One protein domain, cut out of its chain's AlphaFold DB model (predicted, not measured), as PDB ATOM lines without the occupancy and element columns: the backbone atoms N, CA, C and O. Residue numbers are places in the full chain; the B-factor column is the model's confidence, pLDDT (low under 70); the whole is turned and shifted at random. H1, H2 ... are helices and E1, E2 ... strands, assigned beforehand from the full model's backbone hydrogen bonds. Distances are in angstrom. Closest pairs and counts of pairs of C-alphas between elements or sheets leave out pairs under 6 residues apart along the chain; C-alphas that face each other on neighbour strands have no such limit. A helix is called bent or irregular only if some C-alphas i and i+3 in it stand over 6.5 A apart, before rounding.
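This is residues 70 to 193 of the 194 residues of an uncharacterized protein of Nitrospira sp. CG24C (UniProt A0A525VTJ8). A strongly twisted sheet of four strands has a hairpin of two long helices, H2 and H3, packed side by side over one of its faces. The short helix H1 sits by the edge strand E1, and the last turn of H3, from residue 188, sticks out with the end of the printed part. The printed part has 124 residues, with four named strands and then three named helices along the chain; the sheet's order is E1, E2, E3, E4, antiparallel throughout, and the class is mixed, helices and strands. The whole is compact, with a radius of gyration of the C-alphas of 14.2 A and spans of 39 by 33 by 27 A.

E1 is residues 70 to 75, 17.2 A long, and begins at C-alpha 70 at (27.301, -25.157, -7.739). E2 is residues 81 to 88, 23.0 A long. E3 is residues 99 to 105, 17.4 A, and E4 is residues 116 to 119, 9.6 A. H1 is residues 126 to 129, 5.1 A. H2 is residues 148 to 162, 20.6 A, and begins at C-alpha 148 at (24.236, -17.276, 3.211). H3 is residues 169 to 191, 32.1 A, and ends at C-alpha 191 at (30.138, -4.833, -0.096); it is irregular, with C-alphas 171 and 174 7.1 A apart.

The strands form a meander, each the antiparallel neighbour of the one before, and each successive pair is a hairpin. The sheet is only just strongly twisted, its C-alphas lying up to 4.1 A off the best plane. Between E1 and E2, N 72 and O 84 are 2.9 A apart, within hydrogen-bond range. Between E2 and E3, N 85 and O 103 are at 2.8 A, and between E3 and E4, N 104 and O 117 are at 2.8 A. H2 and H3 are on the same face of the sheet, two layers with helices on one face. H2 lies over E1 and E2 at a height over the sheet of 10.4 A; the closest C-alphas of H2 and E1 are those of Leu 160 and Ala 73, 6.6 A apart. H3 lies over E2 and E3 at a height over the sheet of 10.2 A; its closest C-alpha pair with E3 is Cys 178 and Ile 105, 7.1 A. On the local plane H2 stands at 40 degrees to E1 and H3 at 41 degrees to E3, both slantwise to the strands. H2 and H3 touch as a helical hairpin, closest at the C-alphas of Ala 153 and His 176, 4.5 A, with a shallow tilt of 29 degrees, opposite ways. H1 only grazes the sheet, and is apart from H2 and H3. Every O i to N i+4 pair is within hydrogen-bond range in H2, and 17 of 19 in H3; H1 is too short for such a pair.

The C-alphas farthest apart are those of Lys 94 and Glu 110, 43.1 A. The printed part has no cut. The link from H1 to H2, residues 130 to 147, is long. The mean pLDDT of the printed part is 89.8; residues 92 to 96 and residue 193 are under 70.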
ATOM      1  N   TYR A  70      27.248 -23.703  -7.750       94.94
ATOM      2  CA  TYR A  70      27.301 -25.157  -7.739       94.94
ATOM      3  C   TYR A  70      28.323 -25.582  -6.704       94.94
ATOM      4  O   TYR A  70      29.263 -24.841  -6.402       94.94
ATOM      5  N   PHE A  71      28.156 -26.775  -6.159       95.69
ATOM      6  CA  PHE A  71      29.115 -27.307  -5.213       95.69
ATOM      7  C   PHE A  71      29.245 -28.809  -5.380       95.69
ATOM      8  O   PHE A  71      28.279 -29.473  -5.727       95.69
ATOM      9  N   GLY A  72      30.433 -29.329  -5.100       95.75
ATOM     10  CA  GLY A  72      30.669 -30.760  -5.035       95.75
ATOM     11  C   GLY A  72      31.657 -31.090  -3.932       95.75
ATOM     12  O   GLY A  72      32.627 -30.361  -3.702       95.75
ATOM     13  N   ALA A  73      31.413 -32.206  -3.257       96.31
ATOM     14  CA  ALA A  73      32.356 -32.812  -2.330       96.31
ATOM     15  C   ALA A  73      32.891 -34.115  -2.925       96.31
ATOM     16  O   ALA A  73      32.121 -34.949  -3.410       96.31
ATOM     17  N   THR A  74      34.212 -34.275  -2.908       95.19
ATOM     18  CA  THR A  74      34.911 -35.440  -3.469       95.19
ATOM     19  C   THR A  74      36.067 -35.850  -2.572       95.19
ATOM     20  O   THR A  74      36.567 -35.041  -1.790       95.19
ATOM     21  N   GLN A  75      36.505 -37.099  -2.697       93.69
ATOM     22  CA  GLN A  75      37.764 -37.549  -2.122       93.69
ATOM     23  C   GLN A  75      38.849 -37.460  -3.198       93.69
ATOM     24  O   GLN A  75      38.705 -38.020  -4.284       93.69
ATOM     25  N   ALA A  76      39.913 -36.715  -2.917       89.06
ATOM     26  CA  ALA A  76      41.089 -36.665  -3.770       89.06
ATOM     27  C   ALA A  76      41.838 -38.016  -3.735       89.06
ATOM     28  O   ALA A  76      41.661 -38.789  -2.791       89.06
ATOM     29  N   PRO A  77      42.705 -38.312  -4.725       88.06
ATOM     30  CA  PRO A  77      43.447 -39.579  -4.773       88.06
ATOM     31  C   PRO A  77      44.319 -39.854  -3.540       88.06
ATOM     32  O   PRO A  77      44.612 -41.004  -3.236       88.06
ATOM     33  N   ASP A  78      44.719 -38.804  -2.821       88.38
ATOM     34  CA  ASP A  78      45.482 -38.876  -1.571       88.38
ATOM     35  C   ASP A  78      44.606 -39.131  -0.327       88.38
ATOM     36  O   ASP A  78      45.082 -39.050   0.803       88.38
ATOM     37  N   GLY A  79      43.316 -39.421  -0.520       89.38
ATOM     38  CA  GLY A  79      42.356 -39.713   0.541       89.38
ATOM     39  C   GLY A  79      41.756 -38.477   1.212       89.38
ATOM     40  O   GLY A  79      40.828 -38.619   2.013       89.38
ATOM     41  N   ARG A  80      42.222 -37.264   0.886       91.19
ATOM     42  CA  ARG A  80      41.690 -36.034   1.486       91.19
ATOM     43  C   ARG A  80      40.340 -35.669   0.893       91.19
ATOM     44  O   ARG A  80      40.142 -35.697  -0.320       91.19
ATOM     45  N   THR A  81      39.428 -35.235   1.749       94.56
ATOM     46  CA  THR A  81      38.160 -34.659   1.308       94.56
ATOM     47  C   THR A  81      38.384 -33.239   0.789       94.56
ATOM     48  O   THR A  81      39.060 -32.417   1.405       94.56
ATOM     49  N   VAL A  82      37.805 -32.952  -0.371       95.19
ATOM     50  CA  VAL A  82      37.870 -31.660  -1.043       95.19
ATOM     51  C   VAL A  82      36.455 -31.193  -1.338       95.19
ATOM     52  O   VAL A  82      35.685 -31.890  -2.001       95.19
ATOM     53  N   VAL A  83      36.140 -29.985  -0.880       97.19
ATOM     54  CA  VAL A  83      34.902 -29.282  -1.221       97.19
ATOM     55  C   VAL A  83      35.231 -28.238  -2.276       97.19
ATOM     56  O   VAL A  83      36.210 -27.503  -2.142       97.19
ATOM     57  N   LYS A  84      34.434 -28.170  -3.338       97.06
ATOM     58  CA  LYS A  84      34.593 -27.184  -4.404       97.06
ATOM     59  C   LYS A  84      33.282 -26.444  -4.619       97.06
ATOM     60  O   LYS A  84      32.252 -27.083  -4.786       97.06
ATOM     61  N   PHE A  85      33.347 -25.119  -4.654       97.38
ATOM     62  CA  PHE A  85      32.270 -24.244  -5.103       97.38
ATOM     63  C   PHE A  85      32.608 -23.714  -6.490       97.38
ATOM     64  O   PHE A  85      33.743 -23.300  -6.719       97.38
ATOM     65  N   VAL A  86      31.640 -23.705  -7.402       96.12
ATOM     66  CA  VAL A  86      31.797 -23.180  -8.761       96.12
ATOM     67  C   VAL A  86      30.672 -22.196  -9.050       96.12
ATOM     68  O   VAL A  86      29.498 -22.530  -8.935       96.12
ATOM     69  N   PHE A  87      31.036 -20.982  -9.438       94.19
ATOM     70  CA  PHE A  87      30.109 -19.934  -9.840       94.19
ATOM     71  C   PHE A  87      29.914 -19.976 -11.349       94.19
ATOM     72  O   PHE A  87      30.895 -20.035 -12.093       94.19
ATOM     73  N   SER A  88      28.675 -19.874 -11.809       91.56
ATOM     74  CA  SER A  88      28.331 -19.835 -13.232       91.56
ATOM     75  C   SER A  88      27.741 -18.484 -13.614       91.56
ATOM     76  O   SER A  88      27.094 -17.839 -12.793       91.56
ATOM     77  N   LYS A  89      27.899 -18.062 -14.876       86.62
ATOM     78  CA  LYS A  89      27.173 -16.881 -15.387       86.62
ATOM     79  C   LYS A  89      25.662 -17.094 -15.387       86.62
ATOM     80  O   LYS A  89      24.908 -16.131 -15.289       86.62
ATOM     81  N   ARG A  90      25.227 -18.343 -15.576       79.12
ATOM     82  CA  ARG A  90      23.822 -18.716 -15.766       79.12
ATOM     83  C   ARG A  90      23.474 -20.015 -15.053       79.12
ATOM     84  O   ARG A  90      24.323 -20.884 -14.838       79.12
ATOM     85  N   SER A  91      22.203 -20.140 -14.701       74.50
ATOM     86  CA  SER A  91      21.635 -21.356 -14.126       74.50
ATOM     87  C   SER A  91      21.449 -22.398 -15.226       74.50
ATOM     88  O   SER A  91      20.945 -22.082 -16.305       74.50
ATOM     89  N   THR A  92      21.871 -23.639 -14.987       63.25
ATOM     90  CA  THR A  92      21.976 -24.676 -16.025       63.25
ATOM     91  C   THR A  92      20.659 -25.330 -16.405       63.25
ATOM     92  O   THR A  92      20.678 -26.211 -17.255       63.25
ATOM     93  N   GLY A  93      19.509 -24.882 -15.878       63.16
ATOM     94  CA  GLY A  93      18.206 -25.550 -16.035       63.16
ATOM     95  C   GLY A  93      17.964 -26.225 -17.400       63.16
ATOM     96  O   GLY A  93      17.543 -27.377 -17.432       63.16
ATOM     97  N   LYS A  94      18.279 -25.543 -18.517       51.28
ATOM     98  CA  LYS A  94      18.370 -26.125 -19.880       51.28
ATOM     99  C   LYS A  94      19.586 -25.641 -20.695       51.28
ATOM    100  O   LYS A  94      19.622 -25.840 -21.906       51.28
ATOM    101  N   GLN A  95      20.528 -24.934 -20.076       56.62
ATOM    102  CA  GLN A  95      21.638 -24.263 -20.767       56.62
ATOM    103  C   GLN A  95      22.982 -24.868 -20.359       56.62
ATOM    104  O   GLN A  95      23.108 -25.463 -19.290       56.62
ATOM    105  N   GLN A  96      23.976 -24.718 -21.234       66.50
ATOM    106  CA  GLN A  96      25.331 -25.207 -21.009       66.50
ATOM    107  C   GLN A  96      25.918 -24.580 -19.733       66.50
ATOM    108  O   GLN A  96      25.747 -23.392 -19.472       66.50
ATOM    109  N   PHE A  97      26.584 -25.399 -18.921       75.75
ATOM    110  CA  PHE A  97      27.299 -24.954 -17.727       75.75
ATOM    111  C   PHE A  97      28.435 -24.002 -18.121       75.75
ATOM    112  O   PHE A  97      29.363 -24.407 -18.820       75.75
ATOM    113  N   GLU A  98      28.353 -22.740 -17.683       85.62
ATOM    114  CA  GLU A  98      29.304 -21.667 -18.006       85.62
ATOM    115  C   GLU A  98      30.029 -21.179 -16.738       85.62
ATOM    116  O   GLU A  98      29.705 -20.109 -16.199       85.62
ATOM    117  N   PRO A  99      30.997 -21.958 -16.217       89.50
ATOM    118  CA  PRO A  99      31.710 -21.607 -15.000       89.50
ATOM    119  C   PRO A  99      32.570 -20.352 -15.192       89.50
ATOM    120  O   PRO A  99      33.090 -20.078 -16.272       89.50
ATOM    121  N   THR A 100      32.730 -19.582 -14.119       91.94
ATOM    122  CA  THR A 100      33.493 -18.322 -14.109       91.94
ATOM    123  C   THR A 100      34.598 -18.319 -13.067       91.94
ATOM    124  O   THR A 100      35.703 -17.854 -13.328       91.94
ATOM    125  N   HIS A 101      34.289 -18.818 -11.873       92.38
ATOM    126  CA  HIS A 101      35.168 -18.801 -10.717       92.38
ATOM    127  C   HIS A 101      34.931 -20.077  -9.928       92.38
ATOM    128  O   HIS A 101      33.786 -20.515  -9.802       92.38
ATOM    129  N   ALA A 102      35.986 -20.645  -9.360       96.19
ATOM    130  CA  ALA A 102      35.855 -21.733  -8.413       96.19
ATOM    131  C   ALA A 102      36.715 -21.492  -7.181       96.19
ATOM    132  O   ALA A 102      37.788 -20.888  -7.250       96.19
ATOM    133  N   PHE A 103      36.225 -21.993  -6.054       96.94
ATOM    134  CA  PHE A 103      36.944 -22.015  -4.794       96.94
ATOM    135  C   PHE A 103      36.999 -23.441  -4.286       96.94
ATOM    136  O   PHE A 103      35.999 -24.158  -4.290       96.94
ATOM    137  N   ARG A 104      38.179 -23.843  -3.839       96.38
ATOM    138  CA  ARG A 104      38.439 -25.139  -3.236       96.38
ATOM    139  C   ARG A 104      38.673 -24.952  -1.745       96.38
ATOM    140  O   ARG A 104      39.428 -24.070  -1.358       96.38
ATOM    141  N   ILE A 105      38.065 -25.808  -0.931       96.81
ATOM    142  CA  ILE A 105      38.254 -25.884   0.516       96.81
ATOM    143  C   ILE A 105      38.819 -27.267   0.853       96.81
ATOM    144  O   ILE A 105      38.242 -28.299   0.503       96.81
ATOM    145  N   SER A 106      39.959 -27.273   1.541       94.94
ATOM    146  CA  SER A 106      40.650 -28.477   2.014       94.94
ATOM    147  C   SER A 106      41.295 -28.183   3.376       94.94
ATOM    148  O   SER A 106      42.497 -27.918   3.429       94.94
ATOM    149  N   PRO A 107      40.529 -28.193   4.481       93.69
ATOM    150  CA  PRO A 107      41.037 -27.857   5.806       93.69
ATOM    151  C   PRO A 107      42.262 -28.703   6.168       93.69
ATOM    152  O   PRO A 107      42.276 -29.916   5.961       93.69
ATOM    153  N   ASN A 108      43.290 -28.066   6.728       88.94
ATOM    154  CA  ASN A 108      44.416 -28.764   7.331       88.94
ATOM    155  C   ASN A 108      44.129 -28.924   8.827       88.94
ATOM    156  O   ASN A 108      44.230 -27.957   9.587       88.94
ATOM    157  N   GLN A 109      43.745 -30.138   9.231       80.38
ATOM    158  CA  GLN A 109      43.393 -30.434  10.619       80.38
ATOM    159  C   GLN A 109      44.592 -30.286  11.566       80.38
ATOM    160  O   GLN A 109      44.445 -29.699  12.634       80.38
ATOM    161  N   GLU A 110      45.781 -30.734  11.153       84.00
ATOM    162  CA  GLU A 110      47.005 -30.666  11.963       84.00
ATOM    163  C   GLU A 110      47.393 -29.219  12.277       84.00
ATOM    164  O   GLU A 110      47.723 -28.876  13.410       84.00
ATOM    165  N   GLN A 111      47.300 -28.342  11.275       84.06
ATOM    166  CA  GLN A 111      47.660 -26.931  11.411       84.06
ATOM    167  C   GLN A 111      46.499 -26.049  11.877       84.06
ATOM    168  O   GLN A 111      46.698 -24.848  12.056       84.06
ATOM    169  N   ARG A 112      45.292 -26.612  12.046       83.56
ATOM    170  CA  ARG A 112      44.046 -25.874  12.323       83.56
ATOM    171  C   ARG A 112      43.832 -24.696  11.362       83.56
ATOM    172  O   ARG A 112      43.436 -23.608  11.774       83.56
ATOM    173  N   LYS A 113      44.125 -24.905  10.075       89.50
ATOM    174  CA  LYS A 113      44.044 -23.870   9.033       89.50
ATOM    175  C   LYS A 113      42.993 -24.203   7.986       89.50
ATOM    176  O   LYS A 113      42.864 -25.347   7.549       89.50
ATOM    177  N   CYS A 114      42.293 -23.169   7.536       92.06
ATOM    178  CA  CYS A 114      41.431 -23.238   6.368       92.06
ATOM    179  C   CYS A 114      42.258 -22.993   5.113       92.06
ATOM    180  O   CYS A 114      42.567 -21.848   4.790       92.06
ATOM    181  N   ASN A 115      42.618 -24.063   4.403       92.06
ATOM    182  CA  ASN A 115      43.192 -23.906   3.073       92.06
ATOM    183  C   ASN A 115      42.037 -23.710   2.095       92.06
ATOM    184  O   ASN A 115      41.359 -24.673   1.713       92.06
ATOM    185  N   THR A 116      41.815 -22.446   1.753       93.31
ATOM    186  CA  THR A 116      40.817 -22.019   0.786       93.31
ATOM    187  C   THR A 116      41.517 -21.327  -0.372       93.31
ATOM    188  O   THR A 116      42.250 -20.364  -0.173       93.31
ATOM    189  N   GLU A 117      41.305 -21.826  -1.584       94.00
ATOM    190  CA  GLU A 117      42.053 -21.404  -2.769       94.00
ATOM    191  C   GLU A 117      41.088 -21.104  -3.911       94.00
ATOM    192  O   GLU A 117      40.188 -21.898  -4.192       94.00
ATOM    193  N   ARG A 118      41.292 -19.981  -4.607       94.62
ATOM    194  CA  ARG A 118      40.690 -19.785  -5.929       94.62
ATOM    195  C   ARG A 118      41.382 -20.728  -6.914       94.62
ATOM    196  O   ARG A 118      42.603 -20.847  -6.894       94.62
ATOM    197  N   THR A 119      40.613 -21.386  -7.771       93.50
ATOM    198  CA  THR A 119      41.133 -22.341  -8.755       93.50
ATOM    199  C   THR A 119      40.464 -22.158 -10.113       93.50
ATOM    200  O   THR A 119      39.299 -21.763 -10.185       93.50
ATOM    201  N   ASP A 120      41.205 -22.478 -11.173       91.94
ATOM    202  CA  ASP A 120      40.709 -22.510 -12.553       91.94
ATOM    203  C   ASP A 120      40.197 -23.910 -12.954       91.94
ATOM    204  O   ASP A 120      39.692 -24.111 -14.057       91.94
ATOM    205  N   ASP A 121      40.292 -24.904 -12.060       92.69
ATOM    206  CA  ASP A 121      39.678 -26.217 -12.268       92.69
ATOM    207  C   ASP A 121      38.193 -26.191 -11.883       92.69
ATOM    208  O   ASP A 121      37.815 -26.439 -10.734       92.69
ATOM    209  N   PHE A 122      37.337 -25.953 -12.873       93.06
ATOM    210  CA  PHE A 122      35.884 -25.870 -12.704       93.06
ATOM    211  C   PHE A 122      35.167 -27.225 -12.632       93.06
ATOM    212  O   PHE A 122      33.942 -27.262 -12.518       93.06
ATOM    213  N   ARG A 123      35.893 -28.347 -12.713       91.19
ATOM    214  CA  ARG A 123      35.274 -29.678 -12.723       91.19
ATOM    215  C   ARG A 123      34.669 -30.014 -11.362       91.19
ATOM    216  O   ARG A 123      35.359 -29.966 -10.341       91.19
ATOM    217  N   ILE A 124      33.404 -30.408 -11.385       91.25
ATOM    218  CA  ILE A 124      32.659 -31.029 -10.286       91.25
ATOM    219  C   ILE A 124      32.013 -32.317 -10.816       91.25
ATOM    220  O   ILE A 124      31.901 -32.460 -12.039       91.25
ATOM    221  N   PRO A 125      31.625 -33.263  -9.944       90.12
ATOM    222  CA  PRO A 125      30.886 -34.450 -10.364       90.12
ATOM    223  C   PRO A 125      29.656 -34.086 -11.203       90.12
ATOM    224  O   PRO A 125      29.021 -33.053 -10.977       90.12
ATOM    225  N   GLU A 126      29.325 -34.912 -12.195       88.25
ATOM    226  CA  GLU A 126      28.256 -34.600 -13.148       88.25
ATOM    227  C   GLU A 126      26.911 -34.422 -12.429       88.25
ATOM    228  O   GLU A 126      26.157 -33.499 -12.736       88.25
ATOM    229  N   GLU A 127      26.631 -35.258 -11.430       88.06
ATOM    230  CA  GLU A 127      25.436 -35.173 -10.594       88.06
ATOM    231  C   GLU A 127      25.289 -33.815  -9.893       88.06
ATOM    232  O   GLU A 127      24.180 -33.284  -9.819       88.06
ATOM    233  N   ASP A 128      26.408 -33.223  -9.481       89.44
ATOM    234  CA  ASP A 128      26.481 -31.956  -8.755       89.44
ATOM    235  C   ASP A 128      26.373 -30.742  -9.711       89.44
ATOM    236  O   ASP A 128      26.065 -29.627  -9.294       89.44
ATOM    237  N   SER A 129      26.584 -30.949 -11.018       86.81
ATOM    238  CA  SER A 129      26.489 -29.904 -12.058       86.81
ATOM    239  C   SER A 129      25.071 -29.684 -12.607       86.81
ATOM    240  O   SER A 129      24.796 -28.677 -13.265       86.81
ATOM    241  N   LYS A 130      24.145 -30.613 -12.329       86.12
ATOM    242  CA  LYS A 130      22.782 -30.613 -12.897       86.12
ATOM    243  C   LYS A 130      21.891 -29.510 -12.341       86.12
ATOM    244  O   LYS A 130      20.973 -29.067 -13.028       86.12
ATOM    245  N   ARG A 131      22.125 -29.090 -11.098       87.69
ATOM    246  CA  ARG A 131      21.351 -28.037 -10.443       87.69
ATOM    247  C   ARG A 131      22.262 -27.208  -9.548       87.69
ATOM    248  O   ARG A 131      23.033 -27.803  -8.796       87.69
ATOM    249  N   PRO A 132      22.152 -25.870  -9.568       90.88
ATOM    250  CA  PRO A 132      22.859 -25.067  -8.589       90.88
ATOM    251  C   PRO A 132      22.373 -25.399  -7.173       90.88
ATOM    252  O   PRO A 132      21.203 -25.725  -6.942       90.88
ATOM    253  N   LEU A 133      23.293 -25.293  -6.220       92.31
ATOM    254  CA  LEU A 133      22.985 -25.270  -4.795       92.31
ATOM    255  C   LEU A 133      22.194 -24.015  -4.429       92.31
ATOM    256  O   LEU A 133      21.300 -24.074  -3.590       92.31
ATOM    257  N   TYR A 134      22.550 -22.893  -5.051       92.25
ATOM    258  CA  TYR A 134      21.947 -21.590  -4.817       92.25
ATOM    259  C   TYR A 134      21.844 -20.815  -6.128       92.25
ATOM    260  O   TYR A 134      22.799 -20.779  -6.906       92.25
ATOM    261  N   ASP A 135      20.708 -20.160  -6.342       89.94
ATOM    262  CA  ASP A 135      20.444 -19.306  -7.498       89.94
ATOM    263  C   ASP A 135      19.584 -18.113  -7.056       89.94
ATOM    264  O   ASP A 135      18.452 -18.309  -6.616       89.94
ATOM    265  N   SER A 136      20.103 -16.880  -7.153       85.81
ATOM    266  CA  SER A 136      19.363 -15.662  -6.770       85.81
ATOM    267  C   SER A 136      18.084 -15.469  -7.590       85.81
ATOM    268  O   SER A 136      17.132 -14.849  -7.108       85.81
ATOM    269  N   ALA A 137      18.048 -16.009  -8.812       84.12
ATOM    270  CA  ALA A 137      16.889 -15.937  -9.688       84.12
ATOM    271  C   ALA A 137      15.792 -16.953  -9.318       84.12
ATOM    272  O   ALA A 137      14.650 -16.778  -9.744       84.12
ATOM    273  N   ASP A 138      16.099 -17.989  -8.524       85.38
ATOM    274  CA  ASP A 138      15.112 -18.962  -8.044       85.38
ATOM    275  C   ASP A 138      14.431 -18.455  -6.755       85.38
ATOM    276  O   ASP A 138      15.080 -18.355  -5.709       85.38
ATOM    277  N   PRO A 139      13.105 -18.202  -6.760       81.62
ATOM    278  CA  PRO A 139      12.371 -17.772  -5.571       81.62
ATOM    279  C   PRO A 139      12.509 -18.718  -4.373       81.62
ATOM    280  O   PRO A 139      12.407 -18.270  -3.233       81.62
ATOM    281  N   LYS A 140      12.743 -20.017  -4.610       82.50
ATOM    282  CA  LYS A 140      12.917 -21.021  -3.546       82.50
ATOM    283  C   LYS A 140      14.271 -20.929  -2.849       82.50
ATOM    284  O   LYS A 140      14.426 -21.481  -1.764       82.50
ATOM    285  N   SER A 141      15.226 -20.246  -3.471       79.88
ATOM    286  CA  SER A 141      16.584 -20.058  -2.966       79.88
ATOM    287  C   SER A 141      16.785 -18.670  -2.353       79.88
ATOM    288  O   SER A 141      17.898 -18.342  -1.954       79.88
ATOM    289  N   LYS A 142      15.733 -17.843  -2.245       78.00
ATOM    290  CA  LYS A 142      15.833 -16.509  -1.643       78.00
ATOM    291  C   LYS A 142      16.145 -16.606  -0.150       78.00
ATOM    292  O   LYS A 142      15.282 -16.934   0.661       78.00
ATOM    293  N   LEU A 143      17.385 -16.278   0.196       84.44
ATOM    294  CA  LEU A 143      17.891 -16.170   1.562       84.44
ATOM    295  C   LEU A 143      18.367 -14.742   1.816       84.44
ATOM    296  O   LEU A 143      18.803 -14.049   0.894       84.44
ATOM    297  N   LEU A 144      18.314 -14.298   3.074       85.38
ATOM    298  CA  LEU A 144      18.948 -13.038   3.442       85.38
ATOM    299  C   LEU A 144      20.465 -13.180   3.302       85.38
ATOM    300  O   LEU A 144      21.048 -14.221   3.595       85.38
ATOM    301  N   VAL A 145      21.125 -12.095   2.903       83.69
ATOM    302  CA  VAL A 145      22.578 -12.075   2.666       83.69
ATOM    303  C   VAL A 145      23.368 -12.520   3.898       83.69
ATOM    304  O   VAL A 145      24.385 -13.192   3.763       83.69
ATOM    305  N   GLY A 146      22.899 -12.146   5.093       85.56
ATOM    306  CA  GLY A 146      23.518 -12.538   6.361       85.56
ATOM    307  C   GLY A 146      23.434 -14.039   6.654       85.56
ATOM    308  O   GLY A 146      24.290 -14.553   7.366       85.56
ATOM    309  N   ASP A 147      22.470 -14.743   6.060       91.75
ATOM    310  CA  ASP A 147      22.231 -16.167   6.313       91.75
ATOM    311  C   ASP A 147      23.020 -17.069   5.354       91.75
ATOM    312  O   ASP A 147      23.215 -18.255   5.631       91.75
ATOM    313  N   LEU A 148      23.512 -16.519   4.236       92.31
ATOM    314  CA  LEU A 148      24.236 -17.276   3.211       92.31
ATOM    315  C   LEU A 148      25.453 -18.038   3.762       92.31
ATOM    316  O   LEU A 148      25.561 -19.229   3.461       92.31
ATOM    317  N   PRO A 149      26.354 -17.450   4.581       95.75
ATOM    318  CA  PRO A 149      27.515 -18.188   5.079       95.75
ATOM    319  C   PRO A 149      27.138 -19.422   5.901       95.75
ATOM    320  O   PRO A 149      27.739 -20.485   5.740       95.75
ATOM    321  N   VAL A 150      26.117 -19.294   6.752       96.69
ATOM    322  CA  VAL A 150      25.616 -20.400   7.578       96.69
ATOM    323  C   VAL A 150      24.924 -21.441   6.703       96.69
ATOM    324  O   VAL A 150      25.190 -22.633   6.853       96.69
ATOM    325  N   PHE A 151      24.098 -21.011   5.745       96.00
ATOM    326  CA  PHE A 151      23.454 -21.900   4.780       96.00
ATOM    327  C   PHE A 151      24.475 -22.766   4.032       96.00
ATOM    328  O   PHE A 151      24.384 -23.992   4.074       96.00
ATOM    329  N   PHE A 152      25.489 -22.160   3.407       97.44
ATOM    330  CA  PHE A 152      26.498 -22.913   2.658       97.44
ATOM    331  C   PHE A 152      27.297 -23.863   3.555       97.44
ATOM    332  O   PHE A 152      27.557 -25.000   3.158       97.44
ATOM    333  N   ALA A 153      27.647 -23.440   4.771       98.06
ATOM    334  CA  ALA A 153      28.351 -24.287   5.728       98.06
ATOM    335  C   ALA A 153      27.521 -25.513   6.149       98.06
ATOM    336  O   ALA A 153      28.044 -26.628   6.193       98.06
ATOM    337  N   MET A 154      26.218 -25.337   6.400       97.69
ATOM    338  CA  MET A 154      25.306 -26.447   6.692       97.69
ATOM    339  C   MET A 154      25.162 -27.396   5.503       97.69
ATOM    340  O   MET A 154      25.224 -28.611   5.687       97.69
ATOM    341  N   MET A 155      25.015 -26.859   4.289       97.44
ATOM    342  CA  MET A 155      24.893 -27.672   3.077       97.44
ATOM    343  C   MET A 155      26.149 -28.509   2.822       97.44
ATOM    344  O   MET A 155      26.037 -29.678   2.463       97.44
ATOM    345  N   VAL A 156      27.339 -27.960   3.088       97.81
ATOM    346  CA  VAL A 156      28.593 -28.725   3.027       97.81
ATOM    347  C   VAL A 156      28.605 -29.854   4.052       97.81
ATOM    348  O   VAL A 156      28.864 -30.994   3.676       97.81
ATOM    349  N   SER A 157      28.293 -29.587   5.323       97.81
ATOM    350  CA  SER A 157      28.239 -30.640   6.348       97.81
ATOM    351  C   SER A 157      27.251 -31.753   5.988       97.81
ATOM    352  O   SER A 157      27.591 -32.932   6.091       97.81
ATOM    353  N   ALA A 158      26.052 -31.384   5.530       97.31
ATOM    354  CA  ALA A 158      25.023 -32.333   5.119       97.31
ATOM    355  C   ALA A 158      25.488 -33.194   3.937       97.31
ATOM    356  O   ALA A 158      25.292 -34.407   3.942       97.31
ATOM    357  N   GLU A 159      26.153 -32.589   2.956       96.75
ATOM    358  CA  GLU A 159      26.648 -33.305   1.785       96.75
ATOM    359  C   GLU A 159      27.798 -34.255   2.118       96.75
ATOM    360  O   GLU A 159      27.834 -35.384   1.627       96.75
ATOM    361  N   LEU A 160      28.716 -33.837   2.992       97.00
ATOM    362  CA  LEU A 160      29.799 -34.698   3.462       97.00
ATOM    363  C   LEU A 160      29.261 -35.933   4.185       97.00
ATOM    364  O   LEU A 160      29.736 -37.039   3.927       97.00
ATOM    365  N   ALA A 161      28.243 -35.763   5.031       96.94
ATOM    366  CA  ALA A 161      27.564 -36.881   5.675       96.94
ATOM    367  C   ALA A 161      26.836 -37.767   4.647       96.94
ATOM    368  O   ALA A 161      27.001 -38.985   4.651       96.94
ATOM    369  N   ARG A 162      26.091 -37.163   3.709       95.88
ATOM    370  CA  ARG A 162      25.342 -37.876   2.658       95.88
ATOM    371  C   ARG A 162      26.244 -38.737   1.772       95.88
ATOM    372  O   ARG A 162      25.854 -39.843   1.408       95.88
ATOM    373  N   LYS A 163      27.436 -38.242   1.423       95.31
ATOM    374  CA  LYS A 163      28.434 -38.974   0.623       95.31
ATOM    375  C   LYS A 163      29.308 -39.926   1.457       95.31
ATOM    376  O   LYS A 163      30.173 -40.589   0.895       95.31
ATOM    377  N   GLY A 164      29.121 -39.994   2.780       96.00
ATOM    378  CA  GLY A 164      29.944 -40.816   3.675       96.00
ATOM    379  C   GLY A 164      31.389 -40.323   3.833       96.00
ATOM    380  O   GLY A 164      32.250 -41.078   4.284       96.00
ATOM    381  N   LEU A 165      31.662 -39.067   3.466       95.19
ATOM    382  CA  LEU A 165      32.969 -38.410   3.592       95.19
ATOM    383  C   LEU A 165      33.211 -37.848   5.002       95.19
ATOM    384  O   LEU A 165      34.349 -37.556   5.359       95.19
ATOM    385  N   ALA A 166      32.146 -37.707   5.795       95.00
ATOM    386  CA  ALA A 166      32.175 -37.433   7.227       95.00
ATOM    387  C   ALA A 166      31.318 -38.490   7.940       95.00
ATOM    388  O   ALA A 166      30.159 -38.688   7.574       95.00
ATOM    389  N   LYS A 167      31.880 -39.181   8.936       94.00
ATOM    390  CA  LYS A 167      31.167 -40.197   9.732       94.00
ATOM    391  C   LYS A 167      30.509 -39.579  10.959       94.00
ATOM    392  O   LYS A 167      29.493 -40.080  11.432       94.00
ATOM    393  N   THR A 168      31.097 -38.502  11.468       94.75
ATOM    394  CA  THR A 168      30.635 -37.764  12.641       94.75
ATOM    395  C   THR A 168      30.447 -36.279  12.326       94.75
ATOM    396  O   THR A 168      30.916 -35.764  11.306       94.75
ATOM    397  N   SER A 169      29.767 -35.561  13.222       92.81
ATOM    398  CA  SER A 169      29.683 -34.098  13.157       92.81
ATOM    399  C   SER A 169      31.065 -33.445  13.283       92.81
ATOM    400  O   SER A 169      31.336 -32.472  12.577       92.81
ATOM    401  N   GLU A 170      31.943 -34.013  14.112       94.44
ATOM    402  CA  GLU A 170      33.319 -33.557  14.332       94.44
ATOM    403  C   GLU A 170      34.156 -33.629  13.048       94.44
ATOM    404  O   GLU A 170      34.870 -32.677  12.737       94.44
ATOM    405  N   ASP A 171      33.985 -34.680  12.238       93.62
ATOM    406  CA  ASP A 171      34.669 -34.819  10.942       93.62
ATOM    407  C   ASP A 171      34.304 -33.677   9.977       93.62
ATOM    408  O   ASP A 171      35.136 -33.193   9.205       93.62
ATOM    409  N   SER A 172      33.042 -33.236  10.019       95.44
ATOM    410  CA  SER A 172      32.515 -32.191   9.135       95.44
ATOM    411  C   SER A 172      32.786 -30.767   9.639       95.44
ATOM    412  O   SER A 172      32.743 -29.818   8.851       95.44
ATOM    413  N   LEU A 173      33.082 -30.597  10.931       95.56
ATOM    414  CA  LEU A 173      33.197 -29.290  11.582       95.56
ATOM    415  C   LEU A 173      34.289 -28.383  10.973       95.56
ATOM    416  O   LEU A 173      34.019 -27.189  10.783       95.56
ATOM    417  N   PRO A 174      35.485 -28.882  10.596       95.94
ATOM    418  CA  PRO A 174      36.477 -28.060   9.905       95.94
ATOM    419  C   PRO A 174      35.961 -27.528   8.565       95.94
ATOM    420  O   PRO A 174      36.154 -26.357   8.248       95.94
ATOM    421  N   TYR A 175      35.250 -28.355   7.795       96.62
ATOM    422  CA  TYR A 175      34.681 -27.954   6.506       96.62
ATOM    423  C   TYR A 175      33.556 -26.940   6.681       96.62
ATOM    424  O   TYR A 175      33.514 -25.954   5.947       96.62
ATOM    425  N   HIS A 176      32.699 -27.140   7.683       97.25
ATOM    426  CA  HIS A 176      31.665 -26.184   8.068       97.25
ATOM    427  C   HIS A 176      32.274 -24.809   8.359       97.25
ATOM    428  O   HIS A 176      31.915 -23.805   7.745       97.25
ATOM    429  N   THR A 177      33.259 -24.781   9.258       96.69
ATOM    430  CA  THR A 177      33.914 -23.551   9.711       96.69
ATOM    431  C   THR A 177      34.607 -22.836   8.555       96.69
ATOM    432  O   THR A 177      34.384 -21.645   8.345       96.69
ATOM    433  N   CYS A 178      35.397 -23.558   7.756       97.12
ATOM    434  CA  CYS A 178      36.108 -22.966   6.626       97.12
ATOM    435  C   CYS A 178      35.171 -22.476   5.521       97.12
ATOM    436  O   CYS A 178      35.446 -21.454   4.896       97.12
ATOM    437  N   THR A 179      34.048 -23.165   5.304       97.94
ATOM    438  CA  THR A 179      33.014 -22.710   4.368       97.94
ATOM    439  C   THR A 179      32.393 -21.407   4.848       97.94
ATOM    440  O   THR A 179      32.315 -20.460   4.070       97.94
ATOM    441  N   ARG A 180      32.014 -21.318   6.129       97.56
ATOM    442  CA  ARG A 180      31.437 -20.093   6.691       97.56
ATOM    443  C   ARG A 180      32.381 -18.899   6.517       97.56
ATOM    444  O   ARG A 180      31.968 -17.888   5.961       97.56
ATOM    445  N   LEU A 181      33.652 -19.060   6.898       95.94
ATOM    446  CA  LEU A 181      34.674 -18.011   6.787       95.94
ATOM    447  C   LEU A 181      34.907 -17.562   5.336       95.94
ATOM    448  O   LEU A 181      35.008 -16.365   5.073       95.94
ATOM    449  N   LEU A 182      34.955 -18.500   4.378       95.81
ATOM    450  CA  LEU A 182      35.059 -18.154   2.956       95.81
ATOM    451  C   LEU A 182      33.885 -17.268   2.523       95.81
ATOM    452  O   LEU A 182      34.083 -16.244   1.873       95.81
ATOM    453  N   TRP A 183      32.661 -17.670   2.852       95.38
ATOM    454  CA  TRP A 183      31.469 -16.959   2.401       95.38
ATOM    455  C   TRP A 183      31.303 -15.598   3.071       95.38
ATOM    456  O   TRP A 183      30.915 -14.650   2.391       95.38
ATOM    457  N   GLU A 184      31.651 -15.471   4.351       94.75
ATOM    458  CA  GLU A 184      31.755 -14.174   5.033       94.75
ATOM    459  C   GLU A 184      32.699 -13.241   4.255       94.75
ATOM    460  O   GLU A 184      32.283 -12.164   3.822       94.75
ATOM    461  N   GLN A 185      33.913 -13.707   3.941       93.31
ATOM    462  CA  GLN A 185      34.907 -12.927   3.201       93.31
ATOM    463  C   GLN A 185      34.436 -12.533   1.790       93.31
ATOM    464  O   GLN A 185      34.596 -11.384   1.375       93.31
ATOM    465  N   LEU A 186      33.840 -13.457   1.028       91.12
ATOM    466  CA  LEU A 186      33.344 -13.169  -0.327       91.12
ATOM    467  C   LEU A 186      32.240 -12.104  -0.329       91.12
ATOM    468  O   LEU A 186      32.168 -11.276  -1.243       91.12
ATOM    469  N   LEU A 187      31.367 -12.123   0.679       89.44
ATOM    470  CA  LEU A 187      30.277 -11.160   0.800       89.44
ATOM    471  C   LEU A 187      30.770  -9.792   1.280       89.44
ATOM    472  O   LEU A 187      30.288  -8.776   0.779       89.44
ATOM    473  N   GLU A 188      31.748  -9.749   2.187       87.81
ATOM    474  CA  GLU A 188      32.411  -8.508   2.603       87.81
ATOM    475  C   GLU A 188      33.131  -7.827   1.438       87.81
ATOM    476  O   GLU A 188      32.909  -6.641   1.190       87.81
ATOM    477  N   LEU A 189      33.912  -8.585   0.660       81.88
ATOM    478  CA  LEU A 189      34.604  -8.066  -0.525       81.88
ATOM    479  C   LEU A 189      33.628  -7.439  -1.527       81.88
ATOM    480  O   LEU A 189      33.909  -6.377  -2.075       81.88
ATOM    481  N   ARG A 190      32.451  -8.044  -1.731       77.44
ATOM    482  CA  ARG A 190      31.418  -7.460  -2.602       77.44
ATOM    483  C   ARG A 190      30.775  -6.199  -2.039       77.44
ATOM    484  O   ARG A 190      30.348  -5.355  -2.822       77.44
ATOM    485  N   ARG A 191      30.666  -6.060  -0.716       77.75
ATOM    486  CA  ARG A 191      30.138  -4.833  -0.096       77.75
ATOM    487  C   ARG A 191      31.102  -3.659  -0.257       77.75
ATOM    488  O   ARG A 191      30.627  -2.552  -0.457       77.75
ATOM    489  N   GLY A 192      32.413  -3.903  -0.217       71.38
ATOM    490  CA  GLY A 192      33.437  -2.866  -0.403       71.38
ATOM    491  C   GLY A 192      33.678  -2.428  -1.855       71.38
ATOM    492  O   GLY A 192      34.425  -1.484  -2.077       71.38
ATOM    493  N   GLN A 193      33.082  -3.111  -2.841       59.03
ATOM    494  CA  GLN A 193      33.193  -2.784  -4.273       59.03
ATOM    495  C   GLN A 193      32.027  -1.935  -4.816       59.03
ATOM    496  O   GLN A 193      32.014  -1.633  -6.010       59.03
TER     497      GLN A 193